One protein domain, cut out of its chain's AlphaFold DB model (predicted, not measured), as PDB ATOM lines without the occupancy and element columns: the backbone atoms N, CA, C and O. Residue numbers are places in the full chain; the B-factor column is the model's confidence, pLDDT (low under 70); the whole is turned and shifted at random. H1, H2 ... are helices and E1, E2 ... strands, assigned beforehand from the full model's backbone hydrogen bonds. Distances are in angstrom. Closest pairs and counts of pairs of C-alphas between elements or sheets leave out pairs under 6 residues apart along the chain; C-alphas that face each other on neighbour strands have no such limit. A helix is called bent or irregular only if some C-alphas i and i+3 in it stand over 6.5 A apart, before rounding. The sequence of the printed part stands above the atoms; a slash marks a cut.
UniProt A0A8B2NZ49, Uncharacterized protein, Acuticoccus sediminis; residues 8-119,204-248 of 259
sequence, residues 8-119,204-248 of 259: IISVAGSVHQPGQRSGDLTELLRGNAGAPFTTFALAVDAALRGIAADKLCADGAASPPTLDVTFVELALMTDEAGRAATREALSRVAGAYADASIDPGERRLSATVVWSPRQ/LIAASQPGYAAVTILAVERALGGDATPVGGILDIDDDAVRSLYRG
ATOM      1  N   ILE A   8    -111.264-151.693 -52.043       66.94
ATOM      2  CA  ILE A   8    -110.376-151.263 -50.960       66.94
ATOM      3  C   ILE A   8    -111.168-151.308 -49.658       66.94
ATOM      4  O   ILE A   8    -112.179-150.620 -49.516       66.94
ATOM      5  N   ILE A   9    -110.697-152.109 -48.707       71.88
ATOM      6  CA  ILE A   9    -111.283-152.219 -47.372       71.88
ATOM      7  C   ILE A   9    -110.243-151.756 -46.365       71.88
ATOM      8  O   ILE A   9    -109.228-152.418 -46.167       71.88
ATOM      9  N   SER A  10    -110.510-150.630 -45.710       70.00
ATOM     10  CA  SER A  10    -109.681-150.141 -44.609       70.00
ATOM     11  C   SER A  10    -110.312-150.512 -43.275       70.00
ATOM     12  O   SER A  10    -111.484-150.224 -43.032       70.00
ATOM     13  N   VAL A  11    -109.517-151.127 -42.407       65.44
ATOM     14  CA  VAL A  11    -109.876-151.479 -41.036       65.44
ATOM     15  C   VAL A  11    -108.911-150.774 -40.098       65.44
ATOM     16  O   VAL A  11    -107.703-150.967 -40.182       65.44
ATOM     17  N   ALA A  12    -109.462-149.956 -39.206       63.53
ATOM     18  CA  ALA A  12    -108.730-149.328 -38.116       63.53
ATOM     19  C   ALA A  12    -109.308-149.842 -36.798       63.53
ATOM     20  O   ALA A  12    -110.528-149.834 -36.606       63.53
ATOM     21  N   GLY A  13    -108.449-150.304 -35.893       59.06
ATOM     22  CA  GLY A  13    -108.888-150.881 -34.628       59.06
ATOM     23  C   GLY A  13    -107.822-150.845 -33.542       59.06
ATOM     24  O   GLY A  13    -106.622-150.859 -33.803       59.06
ATOM     25  N   SER A  14    -108.269-150.821 -32.288       55.69
ATOM     26  CA  SER A  14    -107.394-151.007 -31.128       55.69
ATOM     27  C   SER A  14    -107.280-152.493 -30.794       55.69
ATOM     28  O   SER A  14    -108.291-153.197 -30.712       55.69
ATOM     29  N   VAL A  15    -106.055-152.978 -30.589       55.97
ATOM     30  CA  VAL A  15    -105.776-154.373 -30.231       55.97
ATOM     31  C   VAL A  15    -105.809-154.497 -28.711       55.97
ATOM     32  O   VAL A  15    -104.831-154.228 -28.015       55.97
ATOM     33  N   HIS A  16    -106.958-154.881 -28.170       52.62
ATOM     34  CA  HIS A  16    -107.091-155.179 -26.750       52.62
ATOM     35  C   HIS A  16    -106.882-156.681 -26.538       52.62
ATOM     36  O   HIS A  16    -107.821-157.432 -26.704       52.62
ATOM     37  N   GLN A  17    -105.669-157.128 -26.200       46.12
ATOM     38  CA  GLN A  17    -105.321-158.548 -25.974       46.12
ATOM     39  C   GLN A  17    -105.627-159.532 -27.145       46.12
ATOM     40  O   GLN A  17    -106.482-159.294 -28.000       46.12
ATOM     41  N   PRO A  18    -104.945-160.690 -27.220       40.50
ATOM     42  CA  PRO A  18    -105.329-161.747 -28.153       40.50
ATOM     43  C   PRO A  18    -106.754-162.240 -27.836       40.50
ATOM     44  O   PRO A  18    -106.996-162.807 -26.774       40.50
ATOM     45  N   GLY A  19    -107.708-162.022 -28.748       42.62
ATOM     46  CA  GLY A  19    -109.065-162.579 -28.658       42.62
ATOM     47  C   GLY A  19    -110.195-161.616 -28.270       42.62
ATOM     48  O   GLY A  19    -111.349-162.048 -28.226       42.62
ATOM     49  N   GLN A  20    -109.927-160.327 -28.034       40.69
ATOM     50  CA  GLN A  20    -110.988-159.339 -27.801       40.69
ATOM     51  C   GLN A  20    -111.400-158.684 -29.129       40.69
ATOM     52  O   GLN A  20    -110.616-157.996 -29.782       40.69
ATOM     53  N   ARG A  21    -112.646-158.940 -29.546       44.81
ATOM     54  CA  ARG A  21    -113.218-158.438 -30.803       44.81
ATOM     55  C   ARG A  21    -113.447-156.931 -30.734       44.81
ATOM     56  O   ARG A  21    -114.290-156.481 -29.959       44.81
ATOM     57  N   SER A  22    -112.736-156.159 -31.550       41.81
ATOM     58  CA  SER A  22    -112.943-154.715 -31.695       41.81
ATOM     59  C   SER A  22    -113.392-154.437 -33.122       41.81
ATOM     60  O   SER A  22    -112.581-154.545 -34.036       41.81
ATOM     61  N   GLY A  23    -114.694-154.142 -33.290       52.84
ATOM     62  CA  GLY A  23    -115.305-153.649 -34.538       52.84
ATOM     63  C   GLY A  23    -114.821-154.381 -35.786       52.84
ATOM     64  O   GLY A  23    -114.366-153.757 -36.737       52.84
ATOM     65  N   ASP A  24    -114.792-155.709 -35.704       64.62
ATOM     66  CA  ASP A  24    -113.898-156.521 -36.516       64.62
ATOM     67  C   ASP A  24    -114.352-156.573 -37.968       64.62
ATOM     68  O   ASP A  24    -115.534-156.766 -38.236       64.62
ATOM     69  N   LEU A  25    -113.398-156.559 -38.894       67.38
ATOM     70  CA  LEU A  25    -113.489-156.971 -40.302       67.38
ATOM     71  C   LEU A  25    -114.552-158.066 -40.600       67.38
ATOM     72  O   LEU A  25    -115.192-158.062 -41.646       67.38
ATOM     73  N   THR A  26    -114.809-158.964 -39.645       61.94
ATOM     74  CA  THR A  26    -115.906-159.951 -39.655       61.94
ATOM     75  C   THR A  26    -117.307-159.352 -39.877       61.94
ATOM     76  O   THR A  26    -118.134-159.982 -40.533       61.94
ATOM     77  N   GLU A  27    -117.625-158.173 -39.333       61.84
ATOM     78  CA  GLU A  27    -118.909-157.491 -39.556       61.84
ATOM     79  C   GLU A  27    -118.993-156.882 -40.959       61.84
ATOM     80  O   GLU A  27    -120.023-157.021 -41.617       61.84
ATOM     81  N   LEU A  28    -117.891-156.290 -41.437       63.41
ATOM     82  CA  LEU A  28    -117.771-155.726 -42.788       63.41
ATOM     83  C   LEU A  28    -117.882-156.809 -43.870       63.41
ATOM     84  O   LEU A  28    -118.452-156.574 -44.932       63.41
ATOM     85  N   LEU A  29    -117.397-158.017 -43.577       69.44
ATOM     86  CA  LEU A  29    -117.390-159.150 -44.503       69.44
ATOM     87  C   LEU A  29    -118.530-160.155 -44.262       69.44
ATOM     88  O   LEU A  29    -118.597-161.191 -44.927       69.44
ATOM     89  N   ARG A  30    -119.461-159.866 -43.338       63.38
ATOM     90  CA  ARG A  30    -120.512-160.806 -42.895       63.38
ATOM     91  C   ARG A  30    -121.428-161.272 -44.035       63.38
ATOM     92  O   ARG A  30    -121.948-162.383 -43.981       63.38
ATOM     93  N   GLY A  31    -121.586-160.461 -45.085       60.12
ATOM     94  CA  GLY A  31    -122.346-160.811 -46.291       60.12
ATOM     95  C   GLY A  31    -121.663-161.826 -47.217       60.12
ATOM     96  O   GLY A  31    -122.305-162.307 -48.144       60.12
ATOM     97  N   ASN A  32    -120.388-162.158 -46.978       65.31
ATOM     98  CA  ASN A  32    -119.556-162.951 -47.886       65.31
ATOM     99  C   ASN A  32    -118.594-163.903 -47.140       65.31
ATOM    100  O   ASN A  32    -117.490-164.177 -47.607       65.31
ATOM    101  N   ALA A  33    -119.004-164.423 -45.976       59.59
ATOM    102  CA  ALA A  33    -118.167-165.207 -45.051       59.59
ATOM    103  C   ALA A  33    -117.538-166.500 -45.632       59.59
ATOM    104  O   ALA A  33    -116.651-167.071 -45.006       59.59
ATOM    105  N   GLY A  34    -117.977-166.955 -46.811       61.62
ATOM    106  CA  GLY A  34    -117.408-168.104 -47.529       61.62
ATOM    107  C   GLY A  34    -116.601-167.749 -48.784       61.62
ATOM    108  O   GLY A  34    -116.154-168.652 -49.484       61.62
ATOM    109  N   ALA A  35    -116.442-166.462 -49.108       81.00
ATOM    110  CA  ALA A  35    -115.646-166.042 -50.254       81.00
ATOM    111  C   ALA A  35    -114.139-166.179 -49.941       81.00
ATOM    112  O   ALA A  35    -113.728-165.798 -48.843       81.00
ATOM    113  N   PRO A  36    -113.298-166.646 -50.887       84.06
ATOM    114  CA  PRO A  36    -111.859-166.820 -50.661       84.06
ATOM    115  C   PRO A  36    -111.151-165.567 -50.126       84.06
ATOM    116  O   PRO A  36    -110.356-165.661 -49.194       84.06
ATOM    117  N   PHE A  37    -111.500-164.386 -50.650       86.81
ATOM    118  CA  PHE A  37    -110.974-163.114 -50.154       86.81
ATOM    119  C   PHE A  37    -111.329-162.873 -48.680       86.81
ATOM    120  O   PHE A  37    -110.471-162.466 -47.902       86.81
ATOM    121  N   THR A  38    -112.562-163.178 -48.262       86.31
ATOM    122  CA  THR A  38    -112.990-163.007 -46.869       86.31
ATOM    123  C   THR A  38    -112.188-163.886 -45.921       86.31
ATOM    124  O   THR A  38    -111.704-163.413 -44.894       86.31
ATOM    125  N   THR A  39    -112.015-165.165 -46.264       87.38
ATOM    126  CA  THR A  39    -111.222-166.102 -45.457       87.38
ATOM    127  C   THR A  39    -109.766-165.654 -45.363       87.38
ATOM    128  O   THR A  39    -109.178-165.697 -44.283       87.38
ATOM    129  N   PHE A  40    -109.205-165.155 -46.464       91.81
ATOM    130  CA  PHE A  40    -107.874-164.560 -46.486       91.81
ATOM    131  C   PHE A  40    -107.754-163.333 -45.588       91.81
ATOM    132  O   PHE A  40    -106.873-163.297 -44.733       91.81
ATOM    133  N   ALA A  41    -108.641-162.351 -45.751       90.62
ATOM    134  CA  ALA A  41    -108.563-161.092 -45.024       90.62
ATOM    135  C   ALA A  41    -108.681-161.326 -43.511       90.62
ATOM    136  O   ALA A  41    -107.917-160.756 -42.739       90.62
ATOM    137  N   LEU A  42    -109.566-162.237 -43.088       89.69
ATOM    138  CA  LEU A  42    -109.697-162.640 -41.685       89.69
ATOM    139  C   LEU A  42    -108.445-163.345 -41.145       89.69
ATOM    140  O   LEU A  42    -108.044-163.078 -40.014       89.69
ATOM    141  N   ALA A  43    -107.829-164.235 -41.929       91.06
ATOM    142  CA  ALA A  43    -106.613-164.935 -41.515       91.06
ATOM    143  C   ALA A  43    -105.426-163.970 -41.354       91.06
ATOM    144  O   ALA A  43    -104.715-164.032 -40.352       91.06
ATOM    145  N   VAL A  44    -105.245-163.053 -42.310       93.56
ATOM    146  CA  VAL A  44    -104.175-162.050 -42.258       93.56
ATOM    147  C   VAL A  44    -104.425-161.041 -41.136       93.56
ATOM    148  O   VAL A  44    -103.512-160.796 -40.357       93.56
ATOM    149  N   ASP A  45    -105.645-160.514 -40.975       91.50
ATOM    150  CA  ASP A  45    -105.982-159.594 -39.871       91.50
ATOM    151  C   ASP A  45    -105.687-160.217 -38.499       91.50
ATOM    152  O   ASP A  45    -105.048-159.593 -37.652       91.50
ATOM    153  N   ALA A  46    -106.075-161.479 -38.293       90.06
ATOM    154  CA  ALA A  46    -105.789-162.194 -37.052       90.06
ATOM    155  C   ALA A  46    -104.279-162.323 -36.786       90.06
ATOM    156  O   ALA A  46    -103.835-162.096 -35.658       90.06
ATOM    157  N   ALA A  47    -103.487-162.639 -37.815       92.56
ATOM    158  CA  ALA A  47    -102.032-162.717 -37.702       92.56
ATOM    159  C   ALA A  47    -101.405-161.346 -37.400       92.56
ATOM    160  O   ALA A  47    -100.580-161.235 -36.496       92.56
ATOM    161  N   LEU A  48    -101.848-160.281 -38.079       92.06
ATOM    162  CA  LEU A  48    -101.372-158.914 -37.843       92.06
ATOM    163  C   LEU A  48    -101.674-158.425 -36.427       92.06
ATOM    164  O   LEU A  48    -100.836-157.760 -35.821       92.06
ATOM    165  N   ARG A  49    -102.832-158.785 -35.862       89.50
ATOM    166  CA  ARG A  49    -103.148-158.510 -34.450       89.50
ATOM    167  C   ARG A  49    -102.195-159.229 -33.501       89.50
ATOM    168  O   ARG A  49    -101.783-158.625 -32.514       89.50
ATOM    169  N   GLY A  50    -101.838-160.479 -33.803       88.81
ATOM    170  CA  GLY A  50    -100.815-161.228 -33.067       88.81
ATOM    171  C   GLY A  50     -99.456-160.531 -33.123       88.81
ATOM    172  O   GLY A  50     -98.892-160.205 -32.086       88.81
ATOM    173  N   ILE A  51     -99.000-160.175 -34.326       90.69
ATOM    174  CA  ILE A  51     -97.734-159.456 -34.541       90.69
ATOM    175  C   ILE A  51     -97.728-158.103 -33.815       90.69
ATOM    176  O   ILE A  51     -96.734-157.745 -33.182       90.69
ATOM    177  N   ALA A  52     -98.823-157.341 -33.885       88.69
ATOM    178  CA  ALA A  52     -98.956-156.067 -33.185       88.69
ATOM    179  C   ALA A  52     -98.906-156.260 -31.665       88.69
ATOM    180  O   ALA A  52     -98.230-155.493 -30.980       88.69
ATOM    181  N   ALA A  53     -99.579-157.283 -31.130       85.81
ATOM    182  CA  ALA A  53     -99.500-157.606 -29.712       85.81
ATOM    183  C   ALA A  53     -98.060-157.953 -29.308       85.81
ATOM    184  O   ALA A  53     -97.537-157.349 -28.378       85.81
ATOM    185  N   ASP A  54     -97.386-158.825 -30.052       87.12
ATOM    186  CA  ASP A  54     -96.030-159.278 -29.731       87.12
ATOM    187  C   ASP A  54     -94.989-158.154 -29.826       87.12
ATOM    188  O   ASP A  54     -94.081-158.067 -29.000       87.12
ATOM    189  N   LYS A  55     -95.109-157.266 -30.821       86.50
ATOM    190  CA  LYS A  55     -94.132-156.187 -31.054       86.50
ATOM    191  C   LYS A  55     -94.418-154.900 -30.272       86.50
ATOM    192  O   LYS A  55     -93.488-154.125 -30.064       86.50
ATOM    193  N   LEU A  56     -95.668-154.630 -29.875       85.94
ATOM    194  CA  LEU A  56     -96.084-153.331 -29.309       85.94
ATOM    195  C   LEU A  56     -96.723-153.408 -27.915       85.94
ATOM    196  O   LEU A  56     -96.939-152.361 -27.285       85.94
ATOM    197  N   CYS A  57     -97.046-154.599 -27.405       78.69
ATOM    198  CA  CYS A  57     -97.410-154.767 -25.999       78.69
ATOM    199  C   CYS A  57     -96.142-154.975 -25.168       78.69
ATOM    200  O   CYS A  57     -95.670-156.091 -24.995       78.69
ATOM    201  N   ALA A  58     -95.611-153.886 -24.615       66.31
ATOM    202  CA  ALA A  58     -94.705-153.969 -23.475       66.31
ATOM    203  C   ALA A  58     -95.516-154.098 -22.174       66.31
ATOM    204  O   ALA A  58     -96.577-153.473 -22.040       66.31
ATOM    205  N   ASP A  59     -95.007-154.866 -21.209       57.94
ATOM    206  CA  ASP A  59     -95.614-154.992 -19.882       57.94
ATOM    207  C   ASP A  59     -95.818-153.607 -19.240       57.94
ATOM    208  O   ASP A  59     -94.880-152.826 -19.077       57.94
ATOM    209  N   GLY A  60     -97.066-153.295 -18.872       57.91
ATOM    210  CA  GLY A  60     -97.427-152.069 -18.145       57.91
ATOM    211  C   GLY A  60     -97.770-150.841 -18.997       57.91
ATOM    212  O   GLY A  60     -97.962-149.758 -18.444       57.91
ATOM    213  N   ALA A  61     -97.875-150.968 -20.321       64.25
ATOM    214  CA  ALA A  61     -98.219-149.835 -21.175       64.25
ATOM    215  C   ALA A  61     -99.705-149.421 -21.045       64.25
ATOM    216  O   ALA A  61    -100.608-150.253 -21.098       64.25
ATOM    217  N   ALA A  62     -99.964-148.115 -20.891       66.62
ATOM    218  CA  ALA A  62    -101.283-147.578 -20.527       66.62
ATOM    219  C   ALA A  62    -102.348-147.640 -21.643       66.62
ATOM    220  O   ALA A  62    -103.541-147.565 -21.355       66.62
ATOM    221  N   SER A  63    -101.933-147.760 -22.907       70.81
ATOM    222  CA  SER A  63    -102.824-147.844 -24.074       70.81
ATOM    223  C   SER A  63    -102.735-149.208 -24.782       70.81
ATOM    224  O   SER A  63    -101.737-149.913 -24.650       70.81
ATOM    225  N   PRO A  64    -103.753-149.649 -25.527       76.19
ATOM    226  CA  PRO A  64    -103.599-150.754 -26.476       76.19
ATOM    227  C   PRO A  64    -102.778-150.303 -27.701       76.19
ATOM    228  O   PRO A  64    -102.806-149.114 -28.034       76.19
ATOM    229  N   PRO A  65    -102.073-151.210 -28.401       83.94
ATOM    230  CA  PRO A  65    -101.554-150.896 -29.722       83.94
ATOM    231  C   PRO A  65    -102.683-150.653 -30.728       83.94
ATOM    232  O   PRO A  65    -103.777-151.219 -30.625       83.94
ATOM    233  N   THR A  66    -102.400-149.794 -31.702       87.19
ATOM    234  CA  THR A  66    -103.296-149.475 -32.818       87.19
ATOM    235  C   THR A  66    -102.894-150.286 -34.041       87.19
ATOM    236  O   THR A  66    -101.708-150.408 -34.347       87.19
ATOM    237  N   LEU A  67    -103.885-150.835 -34.733       87.69
ATOM    238  CA  LEU A  67    -103.714-151.583 -35.967       87.69
ATOM    239  C   LEU A  67    -104.510-150.895 -37.081       87.69
ATOM    240  O   LEU A  67    -105.736-150.817 -37.000       87.69
ATOM    241  N   ASP A  68    -103.796-150.430 -38.106       89.25
ATOM    242  CA  ASP A  68    -104.356-149.783 -39.292       89.25
ATOM    243  C   ASP A  68    -104.026-150.628 -40.532       89.25
ATOM    244  O   ASP A  68    -102.894-150.643 -41.019       89.25
ATOM    245  N   VAL A  69    -105.009-151.372 -41.042       88.81
ATOM    246  CA  VAL A  69    -104.815-152.316 -42.153       88.81
ATOM    247  C   VAL A  69    -105.699-151.945 -43.329       88.81
ATOM    248  O   VAL A  69    -106.910-151.769 -43.194       88.81
ATOM    249  N   THR A  70    -105.106-151.878 -44.514       88.62
ATOM    250  CA  THR A  70    -105.816-151.702 -45.780       88.62
ATOM    251  C   THR A  70    -105.690-152.964 -46.619       88.62
ATOM    252  O   THR A  70    -104.598-153.335 -47.034       88.62
ATOM    253  N   PHE A  71    -106.814-153.608 -46.915       87.31
ATOM    254  CA  PHE A  71    -106.897-154.708 -47.867       87.31
ATOM    255  C   PHE A  71    -107.257-154.176 -49.252       87.31
ATOM    256  O   PHE A  71    -108.229-153.435 -49.409       87.31
ATOM    257  N   VAL A  72    -106.488-154.583 -50.255       84.62
ATOM    258  CA  VAL A  72    -106.707-154.275 -51.667       84.62
ATOM    259  C   VAL A  72    -107.070-155.572 -52.379       84.62
ATOM    260  O   VAL A  72    -106.218-156.431 -52.604       84.62
ATOM    261  N   GLU A  73    -108.343-155.727 -52.728       85.81
ATOM    262  CA  GLU A  73    -108.837-156.855 -53.513       85.81
ATOM    263  C   GLU A  73    -108.725-156.539 -55.004       85.81
ATOM    264  O   GLU A  73    -109.394-155.635 -55.512       85.81
ATOM    265  N   LEU A  74    -107.886-157.288 -55.718       78.19
ATOM    266  CA  LEU A  74    -107.736-157.159 -57.162       78.19
ATOM    267  C   LEU A  74    -108.602-158.177 -57.892       78.19
ATOM    268  O   LEU A  74    -108.588-159.376 -57.601       78.19
ATOM    269  N   ALA A  75    -109.302-157.705 -58.917       71.69
ATOM    270  CA  ALA A  75    -109.980-158.586 -59.849       71.69
ATOM    271  C   ALA A  75    -108.968-159.320 -60.744       71.69
ATOM    272  O   ALA A  75    -107.919-158.785 -61.102       71.69
ATOM    273  N   LEU A  76    -109.320-160.532 -61.182       72.88
ATOM    274  CA  LEU A  76    -108.522-161.288 -62.157       72.88
ATOM    275  C   LEU A  76    -108.391-160.542 -63.503       72.88
ATOM    276  O   LEU A  76    -107.352-160.604 -64.161       72.88
ATOM    277  N   MET A  77    -109.450-159.834 -63.905       62.75
ATOM    278  CA  MET A  77    -109.500-159.004 -65.107       62.75
ATOM    279  C   MET A  77    -110.015-157.615 -64.748       62.75
ATOM    280  O   MET A  77    -110.965-157.500 -63.975       62.75
ATOM    281  N   THR A  78    -109.462-156.582 -65.377       60.31
ATOM    282  CA  THR A  78    -109.962-155.208 -65.246       60.31
ATOM    283  C   THR A  78    -110.019-154.521 -66.604       60.31
ATOM    284  O   THR A  78    -109.252-154.835 -67.518       60.31
ATOM    285  N   ASP A  79    -110.906-153.542 -66.730       64.81
ATOM    286  CA  ASP A  79    -110.836-152.565 -67.810       64.81
ATOM    287  C   ASP A  79    -109.733-151.518 -67.538       64.81
ATOM    288  O   ASP A  79    -108.902-151.650 -66.632       64.81
ATOM    289  N   GLU A  80    -109.662-150.491 -68.382       66.62
ATOM    290  CA  GLU A  80    -108.634-149.457 -68.282       66.62
ATOM    291  C   GLU A  80    -108.801-148.560 -67.047       66.62
ATOM    292  O   GLU A  80    -107.802-148.222 -66.404       66.62
ATOM    293  N   ALA A  81    -110.046-148.264 -66.661       65.75
ATOM    294  CA  ALA A  81    -110.370-147.481 -65.471       65.75
ATOM    295  C   ALA A  81    -110.004-148.238 -64.183       65.75
ATOM    296  O   ALA A  81    -109.273-147.711 -63.340       65.75
ATOM    297  N   GLY A  82    -110.393-149.512 -64.076       64.50
ATOM    298  CA  GLY A  82    -110.030-150.378 -62.953       64.50
ATOM    299  C   GLY A  82    -108.518-150.561 -62.802       64.50
ATOM    300  O   GLY A  82    -108.013-150.679 -61.684       64.50
ATOM    301  N   ARG A  83    -107.754-150.499 -63.901       65.94
ATOM    302  CA  ARG A  83    -106.285-150.563 -63.849       65.94
ATOM    303  C   ARG A  83    -105.643-149.280 -63.340       65.94
ATOM    304  O   ARG A  83    -104.575-149.356 -62.742       65.94
ATOM    305  N   ALA A  84    -106.212-148.114 -63.635       67.19
ATOM    306  CA  ALA A  84    -105.698-146.856 -63.097       67.19
ATOM    307  C   ALA A  84    -105.843-146.845 -61.569       67.19
ATOM    308  O   ALA A  84    -104.853-146.634 -60.874       67.19
ATOM    309  N   ALA A  85    -107.023-147.226 -61.068       66.81
ATOM    310  CA  ALA A  85    -107.276-147.398 -59.638       66.81
ATOM    311  C   ALA A  85    -106.360-148.462 -59.004       66.81
ATOM    312  O   ALA A  85    -105.759-148.225 -57.960       66.81
ATOM    313  N   THR A  86    -106.178-149.610 -59.669       67.50
ATOM    314  CA  THR A  86    -105.264-150.669 -59.204       67.50
ATOM    315  C   THR A  86    -103.813-150.189 -59.148       67.50
ATOM    316  O   THR A  86    -103.132-150.426 -58.160       67.50
ATOM    317  N   ARG A  87    -103.323-149.494 -60.184       72.19
ATOM    318  CA  ARG A  87    -101.955-148.950 -60.208       72.19
ATOM    319  C   ARG A  87    -101.744-147.910 -59.121       72.19
ATOM    320  O   ARG A  87    -100.694-147.913 -58.493       72.19
ATOM    321  N   GLU A  88    -102.725-147.048 -58.884       70.94
ATOM    322  CA  GLU A  88    -102.654-146.082 -57.793       70.94
ATOM    323  C   GLU A  88    -102.594-146.788 -56.431       70.94
ATOM    324  O   GLU A  88    -101.721-146.474 -55.622       70.94
ATOM    325  N   ALA A  89    -103.454-147.784 -56.197       67.50
ATOM    326  CA  ALA A  89    -103.462-148.555 -54.955       67.50
ATOM    327  C   ALA A  89    -102.147-149.327 -54.740       67.50
ATOM    328  O   ALA A  89    -101.567-149.266 -53.659       67.50
ATOM    329  N   LEU A  90    -101.639-149.991 -55.783       72.81
ATOM    330  CA  LEU A  90    -100.404-150.779 -55.732       72.81
ATOM    331  C   LEU A  90     -99.132-149.933 -55.732       72.81
ATOM    332  O   LEU A  90     -98.109-150.404 -55.257       72.81
ATOM    333  N   SER A  91     -99.171-148.677 -56.190       72.69
ATOM    334  CA  SER A  91     -98.006-147.776 -56.117       72.69
ATOM    335  C   SER A  91     -97.528-147.516 -54.684       72.69
ATOM    336  O   SER A  91     -96.426-147.013 -54.478       72.69
ATOM    337  N   ARG A  92     -98.367-147.861 -53.701       68.31
ATOM    338  CA  ARG A  92     -98.114-147.734 -52.265       68.31
ATOM    339  C   ARG A  92     -97.636-149.038 -51.624       68.31
ATOM    340  O   ARG A  92     -97.504-149.077 -50.409       68.31
ATOM    341  N   VAL A  93     -97.427-150.094 -52.412       79.19
ATOM    342  CA  VAL A  93     -97.012-151.418 -51.936       79.19
ATOM    343  C   VAL A  93     -95.703-151.782 -52.626       79.19
ATOM    344  O   VAL A  93     -95.655-151.906 -53.847       79.19
ATOM    345  N   ALA A  94     -94.626-151.936 -51.857       79.75
ATOM    346  CA  ALA A  94     -93.312-152.251 -52.422       79.75
ATOM    347  C   ALA A  94     -93.212-153.688 -52.983       79.75
ATOM    348  O   ALA A  94     -92.406-153.935 -53.879       79.75
ATOM    349  N   GLY A  95     -94.001-154.631 -52.452       83.12
ATOM    350  CA  GLY A  95     -94.001-156.050 -52.837       83.12
ATOM    351  C   GLY A  95     -95.294-156.525 -53.507       83.12
ATOM    352  O   GLY A  95     -96.258-155.775 -53.649       83.12
ATOM    353  N   ALA A  96     -95.335-157.805 -53.891       83.94
ATOM    354  CA  ALA A  96     -96.498-158.407 -54.555       83.94
ATOM    355  C   ALA A  96     -97.660-158.726 -53.595       83.94
ATOM    356  O   ALA A  96     -98.810-158.822 -54.025       83.94
ATOM    357  N   TYR A  97     -97.367-158.887 -52.299       90.50
ATOM    358  CA  TYR A  97     -98.331-159.381 -51.307       90.50
ATOM    359  C   TYR A  97     -98.731-158.342 -50.271       90.50
ATOM    360  O   TYR A  97     -99.901-158.271 -49.900       90.50
ATOM    361  N   ALA A  98     -97.768-157.587 -49.752       91.19
ATOM    362  CA  ALA A  98     -98.010-156.609 -48.708       91.19
ATOM    363  C   ALA A  98     -96.850-155.623 -48.581       91.19
ATOM    364  O   ALA A  98     -95.734-155.882 -49.036       91.19
ATOM    365  N   ASP A  99     -97.140-154.519 -47.905       90.31
ATOM    366  CA  ASP A  99     -96.171-153.616 -47.305       90.31
ATOM    367  C   ASP A  99     -96.636-153.296 -45.881       90.31
ATOM    368  O   ASP A  99     -97.842-153.242 -45.613       90.31
ATOM    369  N   ALA A 100     -95.699-153.130 -44.955       92.06
ATOM    370  CA  ALA A 100     -96.015-152.907 -43.555       92.06
ATOM    371  C   ALA A 100     -94.941-152.086 -42.848       92.06
ATOM    372  O   ALA A 100     -93.747-152.210 -43.108       92.06
ATOM    373  N   SER A 101     -95.382-151.278 -41.893       91.94
ATOM    374  CA  SER A 101     -94.514-150.479 -41.042       91.94
ATOM    375  C   SER A 101     -94.990-150.507 -39.598       91.94
ATOM    376  O   SER A 101     -96.152-150.786 -39.289       91.94
ATOM    377  N   ILE A 102     -94.053-150.235 -38.694       91.56
ATOM    378  CA  ILE A 102     -94.317-150.160 -37.266       91.56
ATOM    379  C   ILE A 102     -93.769-148.848 -36.722       91.56
ATOM    380  O   ILE A 102     -92.624-148.485 -36.986       91.56
ATOM    381  N   ASP A 103     -94.595-148.154 -35.949       90.56
ATOM    382  CA  ASP A 103     -94.206-146.985 -35.172       90.56
ATOM    383  C   ASP A 103     -94.298-147.347 -33.682       90.56
ATOM    384  O   ASP A 103     -95.395-147.383 -33.115       90.56
ATOM    385  N   PRO A 104     -93.164-147.641 -33.023       86.69
ATOM    386  CA  PRO A 104     -93.152-147.945 -31.595       86.69
ATOM    387  C   PRO A 104     -93.554-146.752 -30.716       86.69
ATOM    388  O   PRO A 104     -94.054-146.963 -29.612       86.69
ATOM    389  N   GLY A 105     -93.337-145.516 -31.180       86.75
ATOM    390  CA  GLY A 105     -93.664-144.294 -30.444       86.75
ATOM    391  C   GLY A 105     -95.168-144.044 -30.396       86.75
ATOM    392  O   GLY A 105     -95.713-143.758 -29.331       86.75
ATOM    393  N   GLU A 106     -95.848-144.233 -31.526       88.25
ATOM    394  CA  GLU A 106     -97.316-144.188 -31.609       88.25
ATOM    395  C   GLU A 106     -97.984-145.517 -31.234       88.25
ATOM    396  O   GLU A 106     -99.205-145.587 -31.085       88.25
ATOM    397  N   ARG A 107     -97.187-146.577 -31.059       87.31
ATOM    398  CA  ARG A 107     -97.642-147.958 -30.846       87.31
ATOM    399  C   ARG A 107     -98.632-148.385 -31.920       87.31
ATOM    400  O   ARG A 107     -99.697-148.934 -31.627       87.31
ATOM    401  N   ARG A 108     -98.256-148.122 -33.170       90.56
ATOM    402  CA  ARG A 108     -99.061-148.377 -34.360       90.56
ATOM    403  C   ARG A 108     -98.373-149.392 -35.263       90.56
ATOM    404  O   ARG A 108     -97.181-149.271 -35.539       90.56
ATOM    405  N   LEU A 109     -99.141-150.361 -35.749       92.25
ATOM    406  CA  LEU A 109     -98.789-151.178 -36.908       92.25
ATOM    407  C   LEU A 109     -99.674-150.746 -38.074       92.25
ATOM    408  O   LEU A 109    -100.900-150.747 -37.946       92.25
ATOM    409  N   SER A 110     -99.046-150.410 -39.197       91.81
ATOM    410  CA  SER A 110     -99.730-150.083 -40.445       91.81
ATOM    411  C   SER A 110     -99.404-151.136 -41.494       91.81
ATOM    412  O   SER A 110     -98.233-151.472 -41.667       91.81
ATOM    413  N   ALA A 111    -100.401-151.644 -42.216       91.12
ATOM    414  CA  ALA A 111    -100.170-152.594 -43.303       91.12
ATOM    415  C   ALA A 111    -101.098-152.344 -44.494       91.12
ATOM    416  O   ALA A 111    -102.291-152.098 -44.327       91.12
ATOM    417  N   THR A 112    -100.561-152.464 -45.707       90.31
ATOM    418  CA  THR A 112    -101.354-152.588 -46.935       90.31
ATOM    419  C   THR A 112    -101.166-153.992 -47.483       90.31
ATOM    420  O   THR A 112    -100.047-154.398 -47.774       90.31
ATOM    421  N   VAL A 113    -102.256-154.740 -47.614       91.94
ATOM    422  CA  VAL A 113    -102.273-156.154 -47.990       91.94
ATOM    423  C   VAL A 113    -102.999-156.322 -49.317       91.94
ATOM    424  O   VAL A 113    -104.118-155.843 -49.485       91.94
ATOM    425  N   VAL A 114    -102.390-157.043 -50.252       89.75
ATOM    426  CA  VAL A 114    -102.898-157.243 -51.611       89.75
ATOM    427  C   VAL A 114    -103.421-158.665 -51.776       89.75
ATOM    428  O   VAL A 114    -102.684-159.642 -51.640       89.75
ATOM    429  N   TRP A 115    -104.689-158.789 -52.152       89.44
ATOM    430  CA  TRP A 115    -105.276-160.026 -52.657       89.44
ATOM    431  C   TRP A 115    -105.262-160.008 -54.186       89.44
ATOM    432  O   TRP A 115    -106.014-159.260 -54.809       89.44
ATOM    433  N   SER A 116    -104.411-160.839 -54.795       84.88
ATOM    434  CA  SER A 116    -104.283-160.939 -56.251       84.88
ATOM    435  C   SER A 116    -104.457-162.386 -56.721       84.88
ATOM    436  O   SER A 116    -103.508-163.171 -56.681       84.88
ATOM    437  N   PRO A 117    -105.639-162.754 -57.248       79.69
ATOM    438  CA  PRO A 117    -105.840-164.044 -57.904       79.69
ATOM    439  C   PRO A 117    -104.867-164.289 -59.062       79.69
ATOM    440  O   PRO A 117    -104.534-165.431 -59.362       79.69
ATOM    441  N   ARG A 118    -104.389-163.226 -59.723       77.88
ATOM    442  CA  ARG A 118    -103.373-163.344 -60.773       77.88
ATOM    443  C   ARG A 118    -102.019-163.743 -60.194       77.88
ATOM    444  O   ARG A 118    -101.425-164.682 -60.717       77.88
ATOM    445  N   GLN A 119    -101.577-163.085 -59.119       82.62
ATOM    446  CA  GLN A 119    -100.349-163.469 -58.418       82.62
ATOM    447  C   GLN A 119    -100.452-164.918 -57.936       82.62
ATOM    448  O   GLN A 119     -99.510-165.680 -58.116       82.62
ATOM    449  N   LEU A 204    -109.110-173.437 -57.658       70.44
ATOM    450  CA  LEU A 204    -107.667-173.200 -57.543       70.44
ATOM    451  C   LEU A 204    -107.365-172.002 -56.643       70.44
ATOM    452  O   LEU A 204    -106.505-172.103 -55.772       70.44
ATOM    453  N   ILE A 205    -108.099-170.899 -56.803       76.12
ATOM    454  CA  ILE A 205    -107.996-169.722 -55.930       76.12
ATOM    455  C   ILE A 205    -108.352-170.111 -54.492       76.12
ATOM    456  O   ILE A 205    -107.597-169.809 -53.573       76.12
ATOM    457  N   ALA A 206    -109.461-170.827 -54.289       78.44
ATOM    458  CA  ALA A 206    -109.877-171.285 -52.966       78.44
ATOM    459  C   ALA A 206    -108.863-172.255 -52.333       78.44
ATOM    460  O   ALA A 206    -108.591-172.152 -51.143       78.44
ATOM    461  N   ALA A 207    -108.275-173.164 -53.115       76.06
ATOM    462  CA  ALA A 207    -107.267-174.109 -52.635       76.06
ATOM    463  C   ALA A 207    -105.923-173.436 -52.318       76.06
ATOM    464  O   ALA A 207    -105.260-173.837 -51.368       76.06
ATOM    465  N   SER A 208    -105.543-172.405 -53.080       79.88
ATOM    466  CA  SER A 208    -104.296-171.651 -52.874       79.88
ATOM    467  C   SER A 208    -104.419-170.605 -51.762       79.88
ATOM    468  O   SER A 208    -103.407-170.115 -51.264       79.88
ATOM    469  N   GLN A 209    -105.645-170.248 -51.363       87.12
ATOM    470  CA  GLN A 209    -105.931-169.182 -50.401       87.12
ATOM    471  C   GLN A 209    -105.151-169.311 -49.077       87.12
ATOM    472  O   GLN A 209    -104.597-168.295 -48.645       87.12
ATOM    473  N   PRO A 210    -105.055-170.491 -48.429       86.94
ATOM    474  CA  PRO A 210    -104.298-170.631 -47.185       86.94
ATOM    475  C   PRO A 210    -102.798-170.385 -47.378       86.94
ATOM    476  O   PRO A 210    -102.181-169.691 -46.573       86.94
ATOM    477  N   GLY A 211    -102.219-170.905 -48.465       88.00
ATOM    478  CA  GLY A 211    -100.819-170.661 -48.808       88.00
ATOM    479  C   GLY A 211    -100.555-169.195 -49.131       88.00
ATOM    480  O   GLY A 211     -99.584-168.629 -48.641       88.00
ATOM    481  N   TYR A 212    -101.453-168.547 -49.875       90.44
ATOM    482  CA  TYR A 212    -101.355-167.117 -50.164       90.44
ATOM    483  C   TYR A 212    -101.401-166.274 -48.884       90.44
ATOM    484  O   TYR A 212    -100.566-165.394 -48.710       90.44
ATOM    485  N   ALA A 213    -102.302-166.590 -47.944       93.38
ATOM    486  CA  ALA A 213    -102.335-165.934 -46.636       93.38
ATOM    487  C   ALA A 213    -101.008-166.095 -45.876       93.38
ATOM    488  O   ALA A 213    -100.490-165.115 -45.348       93.38
ATOM    489  N   ALA A 214    -100.432-167.300 -45.860       91.94
ATOM    490  CA  ALA A 214     -99.155-167.560 -45.196       91.94
ATOM    491  C   ALA A 214     -98.001-166.747 -45.811       91.94
ATOM    492  O   ALA A 214     -97.223-166.134 -45.084       91.94
ATOM    493  N   VAL A 215     -97.926-166.670 -47.142       92.44
ATOM    494  CA  VAL A 215     -96.922-165.858 -47.854       92.44
ATOM    495  C   VAL A 215     -97.089-164.375 -47.551       92.44
ATOM    496  O   VAL A 215     -96.108-163.684 -47.295       92.44
ATOM    497  N   THR A 216     -98.327-163.880 -47.542       94.06
ATOM    498  CA  THR A 216     -98.627-162.494 -47.177       94.06
ATOM    499  C   THR A 216     -98.178-162.177 -45.753       94.06
ATOM    500  O   THR A 216     -97.577-161.128 -45.529       94.06
ATOM    501  N   ILE A 217     -98.434-163.072 -44.796       94.00
ATOM    502  CA  ILE A 217     -98.009-162.894 -43.400       94.00
ATOM    503  C   ILE A 217     -96.481-162.838 -43.317       94.00
ATOM    504  O   ILE A 217     -95.947-161.904 -42.724       94.00
ATOM    505  N   LEU A 218     -95.775-163.750 -43.993       91.62
ATOM    506  CA  LEU A 218     -94.311-163.731 -44.060       91.62
ATOM    507  C   LEU A 218     -93.764-162.454 -44.706       91.62
ATOM    508  O   LEU A 218     -92.762-161.911 -44.245       91.62
ATOM    509  N   ALA A 219     -94.419-161.946 -45.754       91.50
ATOM    510  CA  ALA A 219     -94.032-160.688 -46.385       91.50
ATOM    511  C   ALA A 219     -94.132-159.513 -45.399       91.50
ATOM    512  O   ALA A 219     -93.230-158.676 -45.348       91.50
ATOM    513  N   VAL A 220     -95.180-159.485 -44.569       92.25
ATOM    514  CA  VAL A 220     -95.315-158.489 -43.498       92.25
ATOM    515  C   VAL A 220     -94.235-158.671 -42.433       92.25
ATOM    516  O   VAL A 220     -93.577-157.702 -42.061       92.25
ATOM    517  N   GLU A 221     -94.015-159.888 -41.944       91.75
ATOM    518  CA  GLU A 221     -92.990-160.155 -40.931       91.75
ATOM    519  C   GLU A 221     -91.593-159.746 -41.403       91.75
ATOM    520  O   GLU A 221     -90.836-159.152 -40.632       91.75
ATOM    521  N   ARG A 222     -91.280-159.993 -42.681       89.69
ATOM    522  CA  ARG A 222     -90.027-159.589 -43.324       89.69
ATOM    523  C   ARG A 222     -89.879-158.068 -43.371       89.69
ATOM    524  O   ARG A 222     -88.866-157.555 -42.893       89.69
ATOM    525  N   ALA A 223     -90.915-157.359 -43.828       88.69
ATOM    526  CA  ALA A 223     -90.944-155.894 -43.852       88.69
ATOM    527  C   ALA A 223     -90.738-155.291 -42.448       88.69
ATOM    528  O   ALA A 223     -89.961-154.355 -42.261       88.69
ATOM    529  N   LEU A 224     -91.360-155.887 -41.426       89.44
ATOM    530  CA  LEU A 224     -91.224-155.464 -40.028       89.44
ATOM    531  C   LEU A 224     -89.922-155.930 -39.351       89.44
ATOM    532  O   LEU A 224     -89.607-155.473 -38.251       89.44
ATOM    533  N   GLY A 225     -89.196-156.873 -39.953       84.50
ATOM    534  CA  GLY A 225     -87.934-157.431 -39.456       84.50
ATOM    535  C   GLY A 225     -86.697-156.616 -39.838       84.50
ATOM    536  O   GLY A 225     -85.599-156.938 -39.388       84.50
ATOM    537  N   GLY A 226     -86.860-155.564 -40.647       70.44
ATOM    538  CA  GLY A 226     -85.761-154.729 -41.139       70.44
ATOM    539  C   GLY A 226     -85.094-155.254 -42.414       70.44
ATOM    540  O   GLY A 226     -84.160-154.620 -42.905       70.44
ATOM    541  N   ASP A 227     -85.577-156.366 -42.977       77.06
ATOM    542  CA  ASP A 227     -85.247-156.755 -44.346       77.06
ATOM    543  C   ASP A 227     -86.199-156.028 -45.299       77.06
ATOM    544  O   ASP A 227     -87.339-156.432 -45.513       77.06
ATOM    545  N   ALA A 228     -85.710-154.920 -45.855       67.69
ATOM    546  CA  ALA A 228     -86.467-154.084 -46.778       67.69
ATOM    547  C   ALA A 228     -86.636-154.709 -48.175       67.69
ATOM    548  O   ALA A 228     -87.178-154.051 -49.060       67.69
ATOM    549  N   THR A 229     -86.147-155.934 -48.406       82.44
ATOM    550  CA  THR A 229     -86.308-156.616 -49.694       82.44
ATOM    551  C   THR A 229     -87.767-157.038 -49.861       82.44
ATOM    552  O   THR A 229     -88.232-157.914 -49.124       82.44
ATOM    553  N   PRO A 230     -88.508-156.461 -50.822       83.56
ATOM    554  CA  PRO A 230     -89.900-156.828 -51.019       83.56
ATOM    555  C   PRO A 230     -90.013-158.271 -51.509       83.56
ATOM    556  O   PRO A 230     -89.210-158.721 -52.325       83.56
ATOM    557  N   VAL A 231     -91.040-158.986 -51.045       86.56
ATOM    558  CA  VAL A 231     -91.376-160.309 -51.587       86.56
ATOM    559  C   VAL A 231     -92.064-160.102 -52.938       86.56
ATOM    560  O   VAL A 231     -93.185-159.586 -52.996       86.56
ATOM    561  N   GLY A 232     -91.375-160.460 -54.022       83.00
ATOM    562  CA  GLY A 232     -91.842-160.323 -55.402       83.00
ATOM    563  C   GLY A 232     -92.636-161.531 -55.901       83.00
ATOM    564  O   GLY A 232     -93.455-161.389 -56.806       83.00
ATOM    565  N   GLY A 233     -92.441-162.703 -55.298       85.19
ATOM    566  CA  GLY A 233     -93.220-163.902 -55.598       85.19
ATOM    567  C   GLY A 233     -92.944-165.063 -54.645       85.19
ATOM    568  O   GLY A 233     -92.070-164.992 -53.780       85.19
ATOM    569  N   ILE A 234     -93.653-166.174 -54.837       86.50
ATOM    570  CA  ILE A 234     -93.566-167.360 -53.964       86.50
ATOM    571  C   ILE A 234     -92.164-167.980 -53.897       86.50
ATOM    572  O   ILE A 234     -91.812-168.646 -52.925       86.50
ATOM    573  N   LEU A 235     -91.350-167.775 -54.934       86.88
ATOM    574  CA  LEU A 235     -89.987-168.302 -54.990       86.88
ATOM    575  C   LEU A 235     -89.027-167.549 -54.059       86.88
ATOM    576  O   LEU A 235     -88.025-168.133 -53.650       86.88
ATOM    577  N   ASP A 236     -89.364-166.320 -53.657       87.56
ATOM    578  CA  ASP A 236     -88.574-165.527 -52.704       87.56
ATOM    579  C   ASP A 236     -88.759-165.993 -51.250       87.56
ATOM    580  O   ASP A 236     -88.047-165.537 -50.351       87.56
ATOM    581  N   ILE A 237     -89.727-166.884 -51.007       84.44
ATOM    582  CA  ILE A 237     -90.021-167.470 -49.699       84.44
ATOM    583  C   ILE A 237     -89.270-168.785 -49.561       84.44
ATOM    584  O   ILE A 237     -89.609-169.751 -50.241       84.44
ATOM    585  N   ASP A 238     -88.285-168.846 -48.668       84.25
ATOM    586  CA  ASP A 238     -87.510-170.059 -48.370       84.25
ATOM    587  C   ASP A 238     -88.153-170.900 -47.251       84.25
ATOM    588  O   ASP A 238     -87.542-171.201 -46.231       84.25
ATOM    589  N   ASP A 239     -89.436-171.233 -47.425       84.25
ATOM    590  CA  ASP A 239     -90.200-172.081 -46.505       84.25
ATOM    591  C   ASP A 239     -91.010-173.119 -47.299       84.25
ATOM    592  O   ASP A 239     -92.006-172.812 -47.966       84.25
ATOM    593  N   ASP A 240     -90.572-174.378 -47.233       83.81
ATOM    594  CA  ASP A 240     -91.202-175.486 -47.951       83.81
ATOM    595  C   ASP A 240     -92.604-175.827 -47.429       83.81
ATOM    596  O   ASP A 240     -93.434-176.321 -48.200       83.81
ATOM    597  N   ALA A 241     -92.910-175.549 -46.158       83.44
ATOM    598  CA  ALA A 241     -94.254-175.734 -45.622       83.44
ATOM    599  C   ALA A 241     -95.213-174.714 -46.244       83.44
ATOM    600  O   ALA A 241     -96.294-175.088 -46.704       83.44
ATOM    601  N   VAL A 242     -94.790-173.453 -46.362       82.69
ATOM    602  CA  VAL A 242     -95.572-172.393 -47.020       82.69
ATOM    603  C   VAL A 242     -95.755-172.684 -48.507       82.69
ATOM    604  O   VAL A 242     -96.880-172.640 -49.008       82.69
ATOM    605  N   ARG A 243     -94.688-173.078 -49.214       81.75
ATOM    606  CA  ARG A 243     -94.776-173.495 -50.628       81.75
ATOM    607  C   ARG A 243     -95.711-174.695 -50.818       81.75
ATOM    608  O   ARG A 243     -96.427-174.769 -51.816       81.75
ATOM    609  N   SER A 244     -95.741-175.627 -49.865       77.56
ATOM    610  CA  SER A 244     -96.629-176.798 -49.911       77.56
ATOM    611  C   SER A 244     -98.095-176.435 -49.660       77.56
ATOM    612  O   SER A 244     -98.969-176.936 -50.368       77.56
ATOM    613  N   LEU A 245     -98.369-175.525 -48.717       75.75
ATOM    614  CA  LEU A 245     -99.708-174.958 -48.500       75.75
ATOM    615  C   LEU A 245    -100.210-174.202 -49.727       75.75
ATOM    616  O   LEU A 245    -101.406-174.196 -50.001       75.75
ATOM    617  N   TYR A 246     -99.288-173.582 -50.464       70.00
ATOM    618  CA  TYR A 246     -99.592-172.906 -51.712       70.00
ATOM    619  C   TYR A 246    -100.079-173.880 -52.770       70.00
ATOM    620  O   TYR A 246    -101.093-173.625 -53.405       70.00
ATOM    621  N   ARG A 247     -99.399-175.021 -52.936       65.88
ATOM    622  CA  ARG A 247     -99.802-176.036 -53.913       65.88
ATOM    623  C   ARG A 247    -101.231-176.510 -53.627       65.88
ATOM    624  O   ARG A 247    -102.038-176.497 -54.533       65.88
ATOM    625  N   GLY A 248    -101.626-176.826 -52.400       54.09
ATOM    626  CA  GLY A 248    -102.945-177.439 -52.182       54.09
ATOM    627  C   GLY A 248    -103.027-178.842 -52.811       54.09
ATOM    628  O   GLY A 248    -102.115-179.293 -53.504       54.09
TER     629      GLY A 248
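What this domain is: This is residues 8 to 119 and 204 to 248 of the 259 residues of an uncharacterized protein of Acuticoccus sediminis (UniProt A0A8B2NZ49). A four-stranded sheet is covered on one face by two long helices side by side, H2 and H4, while the shorter helix H5 folds back on the far side of H4, away from the sheet. H3 lies over the opposite face near one end of the sheet, and the small H1 only grazes the sheet. The printed part has 157 residues with five named helices and four named strands, in the order E1 H1 H2 E2 H3 E3 E4 H4 H5; the sheet, E1 E2 E4 E3, is mixed, and the class is mixed, helices and strands. The whole is compact, with a radius of gyration of the C-alphas of 15.6 A and spans of 49 by 36 by 30 A.

How they stand to each other: In the sheet, inner strand E2, residues 66 to 73, is antiparallel to edge strand E1, residues 8 to 14, with N 11 and O 69 2.8 A apart, within hydrogen-bond range. E2 is parallel to E4, residues 108 to 115, with N 70 and O 111 at 2.8 A. E4 forms an antiparallel hairpin with edge strand E3, residues 98 to 103, with N 101 and O 110 at 2.9 A. H2, residues 36 to 56, and H4, residues 204 to 224, are on the same face, each at a height over the sheet of 9.1 A, and make two layers with it, helices on one face of a sheet. H2 and H4 touch, the closest C-alphas being those of Pro 36 and Ala 206, 5.4 A apart, at a shallow tilt of 21 degrees, the same way. H3, residues 80 to 90, is on the opposite face at a height of 11.3 A. H5, residues 240 to 247, touches residues 207 to 215 of H4, closest at C-alphas 246 and 211, 3.9 A, and the two form a helical hairpin. H1, residues 25 to 28, touches residues 41 to 45 of H2, closest at C-alphas 25 and 42, 7.0 A. Every O i to N i+4 pair is within range in H2, H3 and H5, and 15 of 17 are in H4; H1 is too short for one.

Where its parts are: E1 begins at C-alpha 8, (-110.376, -151.263, -50.960). H2 is 29.8 A long and H4 29.9 A; H4 is irregular, with C-alphas 207 and 210 7.1 A apart, and has a kink of 41 degrees near residue 211. E2 measures 22.7 A, E4 22.6 A, E1 20.1 A, E3 17.0 A, H3 15.1 A, H5 10.5 A and H1 5.1 A. H5 ends at C-alpha 247, (-99.802, -176.036, -53.913).

The domain as a whole: The two C-alphas farthest apart, of Gly 60 and Asp 79, are 51.4 A apart. Residues 120 to 203 are not printed, and C-alphas 119 and 204 are 12.2 A apart across the cut. The link from H4 to H5 is long, 15 residues. The printed part has a mean pLDDT of 78.0, with 45 residues under 70, among them 11 to 34 and 77 to 86.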